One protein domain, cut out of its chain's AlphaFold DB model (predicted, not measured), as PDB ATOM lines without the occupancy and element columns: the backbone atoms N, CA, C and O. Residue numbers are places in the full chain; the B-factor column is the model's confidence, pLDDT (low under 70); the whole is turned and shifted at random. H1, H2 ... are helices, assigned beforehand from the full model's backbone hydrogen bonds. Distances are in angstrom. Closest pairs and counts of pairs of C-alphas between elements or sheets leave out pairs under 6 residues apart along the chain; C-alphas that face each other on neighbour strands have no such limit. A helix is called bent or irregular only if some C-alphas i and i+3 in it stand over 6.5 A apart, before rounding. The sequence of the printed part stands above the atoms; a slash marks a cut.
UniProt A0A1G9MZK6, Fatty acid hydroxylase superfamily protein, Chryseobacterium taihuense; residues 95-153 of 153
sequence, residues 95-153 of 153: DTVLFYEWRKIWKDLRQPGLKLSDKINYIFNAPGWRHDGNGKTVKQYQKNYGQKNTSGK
ATOM      1  N   ASP A  95     -22.634   4.088  35.915       96.31
ATOM      2  CA  ASP A  95     -22.392   3.916  34.484       96.31
ATOM      3  C   ASP A  95     -22.922   2.568  33.963       96.31
ATOM      4  O   ASP A  95     -23.500   2.500  32.878       96.31
ATOM      5  N   THR A  96     -22.761   1.497  34.744       94.50
ATOM      6  CA  THR A  96     -23.309   0.178  34.432       94.50
ATOM      7  C   THR A  96     -24.829   0.246  34.410       94.50
ATOM      8  O   THR A  96     -25.439  -0.117  33.410       94.50
ATOM      9  N   VAL A  97     -25.454   0.768  35.464       92.62
ATOM     10  CA  VAL A  97     -26.919   0.839  35.569       92.62
ATOM     11  C   VAL A  97     -27.533   1.653  34.424       92.62
ATOM     12  O   VAL A  97     -28.548   1.242  33.868       92.62
ATOM     13  N   LEU A  98     -26.906   2.764  34.028       94.75
ATOM     14  CA  LEU A  98     -27.432   3.643  32.980       94.75
ATOM     15  C   LEU A  98     -27.200   3.109  31.559       94.75
ATOM     16  O   LEU A  98     -28.070   3.259  30.700       94.75
ATOM     17  N   PHE A  99     -26.042   2.500  31.283       96.06
ATOM     18  CA  PHE A  99     -25.611   2.212  29.907       96.06
ATOM     19  C   PHE A  99     -25.496   0.724  29.556       96.06
ATOM     20  O   PHE A  99     -25.221   0.407  28.398       96.06
ATOM     21  N   TYR A 100     -25.685  -0.205  30.499       94.00
ATOM     22  CA  TYR A 100     -25.458  -1.638  30.263       94.00
ATOM     23  C   TYR A 100     -26.249  -2.202  29.074       94.00
ATOM     24  O   TYR A 100     -25.644  -2.775  28.165       94.00
ATOM     25  N   GLU A 101     -27.567  -1.999  29.026       92.12
ATOM     26  CA  GLU A 101     -28.384  -2.529  27.926       92.12
ATOM     27  C   GLU A 101     -28.115  -1.803  26.597       92.12
ATOM     28  O   GLU A 101     -28.035  -2.451  25.556       92.12
ATOM     29  N   TRP A 102     -27.823  -0.497  26.617       94.12
ATOM     30  CA  TRP A 102     -27.400   0.241  25.417       94.12
ATOM     31  C   TRP A 102     -26.107  -0.322  24.818       94.12
ATOM     32  O   TRP A 102     -26.015  -0.540  23.608       94.12
ATOM     33  N   ARG A 103     -25.109  -0.618  25.663       95.38
ATOM     34  CA  ARG A 103     -23.850  -1.249  25.234       95.38
ATOM     35  C   ARG A 103     -24.089  -2.656  24.682       95.38
ATOM     36  O   ARG A 103     -23.411  -3.036  23.728       95.38
ATOM     37  N   LYS A 104     -25.037  -3.418  25.243       93.38
ATOM     38  CA  LYS A 104     -25.421  -4.749  24.742       93.38
ATOM     39  C   LYS A 104     -26.090  -4.677  23.376       93.38
ATOM     40  O   LYS A 104     -25.592  -5.324  22.463       93.38
ATOM     41  N   ILE A 105     -27.097  -3.823  23.199       94.25
ATOM     42  CA  ILE A 105     -27.732  -3.597  21.890       94.25
ATOM     43  C   ILE A 105     -26.675  -3.176  20.861       94.25
ATOM     44  O   ILE A 105     -26.588  -3.742  19.775       94.25
ATOM     45  N   TRP A 106     -25.787  -2.244  21.217       96.00
ATOM     46  CA  TRP A 106     -24.709  -1.797  20.331       96.00
ATOM     47  C   TRP A 106     -23.676  -2.891  20.008       96.00
ATOM     48  O   TRP A 106     -23.074  -2.889  18.931       96.00
ATOM     49  N   LYS A 107     -23.435  -3.830  20.929       95.00
ATOM     50  CA  LYS A 107     -22.619  -5.025  20.673       95.00
ATOM     51  C   LYS A 107     -23.343  -5.979  19.726       95.00
ATOM     52  O   LYS A 107     -22.711  -6.482  18.801       95.00
ATOM     53  N   ASP A 108     -24.643  -6.179  19.919       94.88
ATOM     54  CA  ASP A 108     -25.461  -7.051  19.081       94.88
ATOM     55  C   ASP A 108     -25.552  -6.540  17.642       94.88
ATOM     56  O   ASP A 108     -25.359  -7.310  16.709       94.88
ATOM     57  N   LEU A 109     -25.684  -5.230  17.440       95.75
ATOM     58  CA  LEU A 109     -25.716  -4.608  16.109       95.75
ATOM     59  C   LEU A 109     -24.386  -4.666  15.340       95.75
ATOM     60  O   LEU A 109     -24.376  -4.492  14.116       95.75
ATOM     61  N   ARG A 110     -23.266  -4.882  16.039       95.56
ATOM     62  CA  ARG A 110     -21.909  -4.929  15.466       95.56
ATOM     63  C   ARG A 110     -21.394  -6.347  15.217       95.56
ATOM     64  O   ARG A 110     -20.241  -6.498  14.818       95.56
ATOM     65  N   GLN A 111     -22.214  -7.373  15.439       94.44
ATOM     66  CA  GLN A 111     -21.817  -8.746  15.134       94.44
ATOM     67  C   GLN A 111     -21.518  -8.894  13.625       94.44
ATOM     68  O   GLN A 111     -22.218  -8.306  12.791       94.44
ATOM     69  N   PRO A 112     -20.460  -9.633  13.247       93.56
ATOM     70  CA  PRO A 112     -20.122  -9.849  11.845       93.56
ATOM     71  C   PRO A 112     -21.182 -10.721  11.159       93.56
ATOM     72  O   PRO A 112     -21.771 -11.599  11.781       93.56
ATOM     73  N   GLY A 113     -21.413 -10.494   9.864       92.81
ATOM     74  CA  GLY A 113     -22.319 -11.325   9.057       92.81
ATOM     75  C   GLY A 113     -23.816 -11.025   9.206       92.81
ATOM     76  O   GLY A 113     -24.626 -11.725   8.604       92.81
ATOM     77  N   LEU A 114     -24.202  -9.982   9.951       95.31
ATOM     78  CA  LEU A 114     -25.607  -9.588  10.088       95.31
ATOM     79  C   LEU A 114     -26.179  -8.985   8.806       95.31
ATOM     80  O   LEU A 114     -25.607  -8.055   8.224       95.31
ATOM     81  N   LYS A 115     -27.383  -9.426   8.442       96.44
ATOM     82  CA  LYS A 115     -28.200  -8.753   7.429       96.44
ATOM     83  C   LYS A 115     -28.775  -7.460   8.005       96.44
ATOM     84  O   LYS A 115     -28.901  -7.290   9.219       96.44
ATOM     85  N   LEU A 116     -29.200  -6.548   7.131       95.44
ATOM     86  CA  LEU A 116     -29.887  -5.327   7.564       95.44
ATOM     87  C   LEU A 116     -31.177  -5.642   8.344       95.44
ATOM     88  O   LEU A 116     -31.454  -4.997   9.351       95.44
ATOM     89  N   SER A 117     -31.910  -6.682   7.935       95.81
ATOM     90  CA  SER A 117     -33.084  -7.186   8.656       95.81
ATOM     91  C   SER A 117     -32.751  -7.621  10.081       95.81
ATOM     92  O   SER A 117     -33.514  -7.338  10.998       95.81
ATOM     93  N   ASP A 118     -31.601  -8.264  10.290       96.50
ATOM     94  CA  ASP A 118     -31.193  -8.743  11.611       96.50
ATOM     95  C   ASP A 118     -30.900  -7.571  12.544       96.50
ATOM     96  O   ASP A 118     -31.303  -7.585  13.703       96.50
ATOM     97  N   LYS A 119     -30.271  -6.511  12.021       96.06
ATOM     98  CA  LYS A 119     -30.026  -5.274  12.772       96.06
ATOM     99  C   LYS A 119     -31.328  -4.600  13.201       96.06
ATOM    100  O   LYS A 119     -31.453  -4.212  14.356       96.06
ATOM    101  N   ILE A 120     -32.305  -4.501  12.298       96.31
ATOM    102  CA  ILE A 120     -33.638  -3.969  12.623       96.31
ATOM    103  C   ILE A 120     -34.295  -4.843  13.701       96.31
ATOM    104  O   ILE A 120     -34.780  -4.332  14.708       96.31
ATOM    105  N   ASN A 121     -34.236  -6.165  13.548       96.06
ATOM    106  CA  ASN A 121     -34.791  -7.106  14.516       96.06
ATOM    107  C   ASN A 121     -34.144  -6.987  15.904       96.06
ATOM    108  O   ASN A 121     -34.858  -7.074  16.897       96.06
ATOM    109  N   TYR A 122     -32.839  -6.732  16.006       95.56
ATOM    110  CA  TYR A 122     -32.176  -6.499  17.296       95.56
ATOM    111  C   TYR A 122     -32.662  -5.240  18.030       95.56
ATOM    112  O   TYR A 122     -32.542  -5.177  19.249       95.56
ATOM    113  N   ILE A 123     -33.199  -4.251  17.312       94.62
ATOM    114  CA  ILE A 123     -33.724  -3.012  17.905       94.62
ATOM    115  C   ILE A 123     -35.175  -3.197  18.363       94.62
ATOM    116  O   ILE A 123     -35.553  -2.675  19.409       94.62
ATOM    117  N   PHE A 124     -35.987  -3.919  17.585       94.94
ATOM    118  CA  PHE A 124     -37.440  -3.962  17.788       94.94
ATOM    119  C   PHE A 124     -37.977  -5.262  18.395       94.94
ATOM    120  O   PHE A 124     -39.063  -5.245  18.976       94.94
ATOM    121  N   ASN A 125     -37.268  -6.389  18.285       95.19
ATOM    122  CA  ASN A 125     -37.725  -7.638  18.896       95.19
ATOM    123  C   ASN A 125     -37.408  -7.695  20.391       95.19
ATOM    124  O   ASN A 125     -36.533  -7.004  20.908       95.19
ATOM    125  N   ALA A 126     -38.132  -8.574  21.086       93.38
ATOM    126  CA  ALA A 126     -37.974  -8.771  22.518       93.38
ATOM    127  C   ALA A 126     -36.529  -9.164  22.896       93.38
ATOM    128  O   ALA A 126     -35.894  -9.943  22.168       93.38
ATOM    129  N   PRO A 127     -36.038  -8.718  24.070       91.75
ATOM    130  CA  PRO A 127     -34.756  -9.154  24.602       91.75
ATOM    131  C   PRO A 127     -34.612 -10.678  24.581       91.75
ATOM    132  O   PRO A 127     -35.529 -11.426  24.934       91.75
ATOM    133  N   GLY A 128     -33.440 -11.139  24.150       91.88
ATOM    134  CA  GLY A 128     -33.149 -12.558  23.977       91.88
ATOM    135  C   GLY A 128     -33.466 -13.114  22.588       91.88
ATOM    136  O   GLY A 128     -33.080 -14.251  22.327       91.88
ATOM    137  N   TRP A 129     -34.090 -12.354  21.680       95.25
ATOM    138  CA  TRP A 129     -34.100 -12.700  20.254       95.25
ATOM    139  C   TRP A 129     -32.673 -12.674  19.679       95.25
ATOM    140  O   TRP A 129     -31.863 -11.819  20.039       95.25
ATOM    141  N   ARG A 130     -32.354 -13.613  18.782       94.56
ATOM    142  CA  ARG A 130     -31.080 -13.652  18.052       94.56
ATOM    143  C   ARG A 130     -31.291 -14.152  16.626       94.56
ATOM    144  O   ARG A 130     -32.082 -15.067  16.408       94.56
ATOM    145  N   HIS A 131     -30.525 -13.597  15.689       93.75
ATOM    146  CA  HIS A 131     -30.555 -13.953  14.265       93.75
ATOM    147  C   HIS A 131     -30.166 -15.417  13.978       93.75
ATOM    148  O   HIS A 131     -30.584 -15.979  12.973       93.75
ATOM    149  N   ASP A 132     -29.400 -16.044  14.876       92.38
ATOM    150  CA  ASP A 132     -28.960 -17.443  14.792       92.38
ATOM    151  C   ASP A 132     -29.947 -18.445  15.417       92.38
ATOM    152  O   ASP A 132     -29.683 -19.644  15.435       92.38
ATOM    153  N   GLY A 133     -31.067 -17.973  15.977       90.44
ATOM    154  CA  GLY A 133     -32.079 -18.823  16.612       90.44
ATOM    155  C   GLY A 133     -31.679 -19.413  17.971       90.44
ATOM    156  O   GLY A 133     -32.517 -20.020  18.634       90.44
ATOM    157  N   ASN A 134     -30.448 -19.189  18.443       91.81
ATOM    158  CA  ASN A 134     -29.963 -19.714  19.727       91.81
ATOM    159  C   ASN A 134     -30.426 -18.881  20.936       91.81
ATOM    160  O   ASN A 134     -30.179 -19.237  22.092       91.81
ATOM    161  N   GLY A 135     -31.068 -17.743  20.675       91.00
ATOM    162  CA  GLY A 135     -31.615 -16.850  21.686       91.00
ATOM    163  C   GLY A 135     -32.852 -17.410  22.391       91.00
ATOM    164  O   GLY A 135     -33.600 -18.215  21.836       91.00
ATOM    165  N   LYS A 136     -33.076 -16.972  23.633       93.00
ATOM    166  CA  LYS A 136     -34.283 -17.282  24.406       93.00
ATOM    167  C   LYS A 136     -34.896 -15.999  24.947       93.00
ATOM    168  O   LYS A 136     -34.288 -15.306  25.755       93.00
ATOM    169  N   THR A 137     -36.117 -15.723  24.519       94.94
ATOM    170  CA  THR A 137     -36.976 -14.653  25.035       94.94
ATOM    171  C   THR A 137     -37.637 -15.071  26.346       94.94
ATOM    172  O   THR A 137     -37.750 -16.264  26.654       94.94
ATOM    173  N   VAL A 138     -38.152 -14.100  27.103       94.31
ATOM    174  CA  VAL A 138     -38.920 -14.349  28.336       94.31
ATOM    175  C   VAL A 138     -40.063 -15.340  28.104       94.31
ATOM    176  O   VAL A 138     -40.198 -16.302  28.860       94.31
ATOM    177  N   LYS A 139     -40.825 -15.191  27.012       93.00
ATOM    178  CA  LYS A 139     -41.918 -16.118  26.660       93.00
ATOM    179  C   LYS A 139     -41.437 -17.567  26.539       93.00
ATOM    180  O   LYS A 139     -42.110 -18.486  27.003       93.00
ATOM    181  N   GLN A 140     -40.260 -17.789  25.952       93.94
ATOM    182  CA  GLN A 140     -39.673 -19.129  25.834       93.94
ATOM    183  C   GLN A 140     -39.196 -19.664  27.192       93.94
ATOM    184  O   GLN A 140     -39.392 -20.847  27.480       93.94
ATOM    185  N   TYR A 141     -38.625 -18.818  28.056       93.38
ATOM    186  CA  TYR A 141     -38.303 -19.205  29.435       93.38
ATOM    187  C   TYR A 141     -39.555 -19.596  30.228       93.38
ATOM    188  O   TYR A 141     -39.550 -20.635  30.885       93.38
ATOM    189  N   GLN A 142     -40.634 -18.821  30.121       93.62
ATOM    190  CA  GLN A 142     -41.909 -19.090  30.790       93.62
ATOM    191  C   GLN A 142     -42.566 -20.382  30.304       93.62
ATOM    192  O   GLN A 142     -43.010 -21.181  31.128       93.62
ATOM    193  N   LYS A 143     -42.562 -20.642  28.990       92.62
ATOM    194  CA  LYS A 143     -43.061 -21.906  28.427       92.62
ATOM    195  C   LYS A 143     -42.329 -23.112  29.026       92.62
ATOM    196  O   LYS A 143     -42.969 -24.054  29.485       92.62
ATOM    197  N   ASN A 144     -40.997 -23.053  29.078       90.94
ATOM    198  CA  ASN A 144     -40.176 -24.128  29.644       90.94
ATOM    199  C   ASN A 144     -40.371 -24.272  31.163       90.94
ATOM    200  O   ASN A 144     -40.346 -25.384  31.688       90.94
ATOM    201  N   TYR A 145     -40.554 -23.157  31.873       88.19
ATOM    202  CA  TYR A 145     -40.837 -23.145  33.308       88.19
ATOM    203  C   TYR A 145     -42.179 -23.823  33.623       88.19
ATOM    204  O   TYR A 145     -42.233 -24.697  34.486       88.19
ATOM    205  N   GLY A 146     -43.236 -23.493  32.873       84.06
ATOM    206  CA  GLY A 146     -44.551 -24.119  33.017       84.06
ATOM    207  C   GLY A 146     -44.519 -25.630  32.780       84.06
ATOM    208  O   GLY A 146     -45.026 -26.379  33.607       84.06
ATOM    209  N   GLN A 147     -43.847 -26.082  31.713       81.31
ATOM    210  CA  GLN A 147     -43.714 -27.512  31.389       81.31
ATOM    211  C   GLN A 147     -43.055 -28.323  32.513       81.31
ATOM    212  O   GLN A 147     -43.535 -29.396  32.870       81.31
ATOM    213  N   LYS A 148     -41.980 -27.802  33.118       76.31
ATOM    214  CA  LYS A 148     -41.309 -28.477  34.240       76.31
ATOM    215  C   LYS A 148     -42.214 -28.611  35.462       76.31
ATOM    216  O   LYS A 148     -42.210 -29.654  36.106       76.31
ATOM    217  N   ASN A 149     -43.010 -27.585  35.750       73.81
ATOM    218  CA  ASN A 149     -43.931 -27.602  36.885       73.81
ATOM    219  C   ASN A 149     -45.147 -28.515  36.655       73.81
ATOM    220  O   ASN A 149     -45.749 -28.964  37.627       73.81
ATOM    221  N   THR A 150     -45.509 -28.800  35.399       70.00
ATOM    222  CA  THR A 150     -46.575 -29.758  35.062       70.00
ATOM    223  C   THR A 150     -46.092 -31.203  34.995       70.00
ATOM    224  O   THR A 150     -46.863 -32.088  35.324       70.00
ATOM    225  N   SER A 151     -44.843 -31.454  34.586       60.97
ATOM    226  CA  SER A 151     -44.279 -32.813  34.473       60.97
ATOM    227  C   SER A 151     -43.686 -33.360  35.777       60.97
ATOM    228  O   SER A 151     -43.315 -34.526  35.828       60.97
ATOM    229  N   GLY A 152     -43.537 -32.516  36.803       56.00
ATOM    230  CA  GLY A 152     -43.107 -32.907  38.151       56.00
ATOM    231  C   GLY A 152     -44.257 -33.150  39.138       56.00
ATOM    232  O   GLY A 152     -43.994 -33.290  40.330       56.00
ATOM    233  N   LYS A 153     -45.506 -33.138  38.657       46.72
ATOM    234  CA  LYS A 153     -46.702 -33.625  39.355       46.72
ATOM    235  C   LYS A 153     -47.129 -34.941  38.723       46.72
ATOM    236  O   LYS A 153     -47.655 -35.780  39.480       46.72
TER     237      LYS A 153
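AT A GLANCE: This is residues 95 to 153 of the 153 residues of the protein "Fatty acid hydroxylase superfamily protein" of Chryseobacterium taihuense (UniProt A0A1G9MZK6). A short, loosely overlapping hairpin of two helices, H1 and H2, forms one part of the model, and a third helix, H3, points away sideways from it as an arm, beyond a looped stretch of residues 125 to 137. The first residues of H1, 95 to 100, and the tail from 141 to 153, most of it in H3, stick out from the rest. The printed part has 59 residues, with three named helices in the order H1, H2, H3 and no named strand, and its class is all helix. The whole is loose, with a radius of gyration of the C-alphas of 14.9 A; its outline is only just flat, with spans of 45 by 30 by 17 A.

IN THESE COORDINATES: The printed part begins with H1, residues 95 to 108, which is 19.2 A from first to last C-alpha; C-alpha 95 is at (-22.392, 3.916, 34.484). H1 is irregular, with C-alphas 98 and 101 standing 8.0 A apart, and its line is a rough one. After a short link of 7 residues comes H2, residues 116 to 124, 12.8 A long, with C-alpha 116 at (-29.887, -5.327, 7.564). A long link of 13 residues leads to H3, residues 138 to 151, 20.2 A long, with C-alpha 151 at (-44.279, -32.813, 34.473).

HOW THE PARTS SIT: H1 and H2 form a helical hairpin. They touch, with residues 105 to 108 alone on the side of H1, and the closest C-alphas, those of Asp 108 and Tyr 122, are 7.0 A apart. Their lines stand at a shallow tilt of 28 degrees and they run opposite ways, with their centres 16.4 A apart. H3 is apart from H1 and from H2. In H2 and H3 every pair of O of residue i and N of residue i+4 is within hydrogen-bond range; in H1 this holds for 8 of 10 pairs.

THE WHOLE: The two C-alphas farthest apart are those of Leu 116 and Lys 153, at 45.8 A. Without the stretches that stand free, residues 95 to 100 and 141 to 153, the body of 40 residues spans 26 by 20 by 15 A, with a radius of gyration of 9.7 A. The printed part has no cut, and it ends at residue 153, the chain's last residue. The link from H2 to H3 is long, and its C-alphas lie 1 to 11 A from the mean of the C-alphas. The mean pLDDT of the printed part is 90.6, and residues 151 to 153 are under 70.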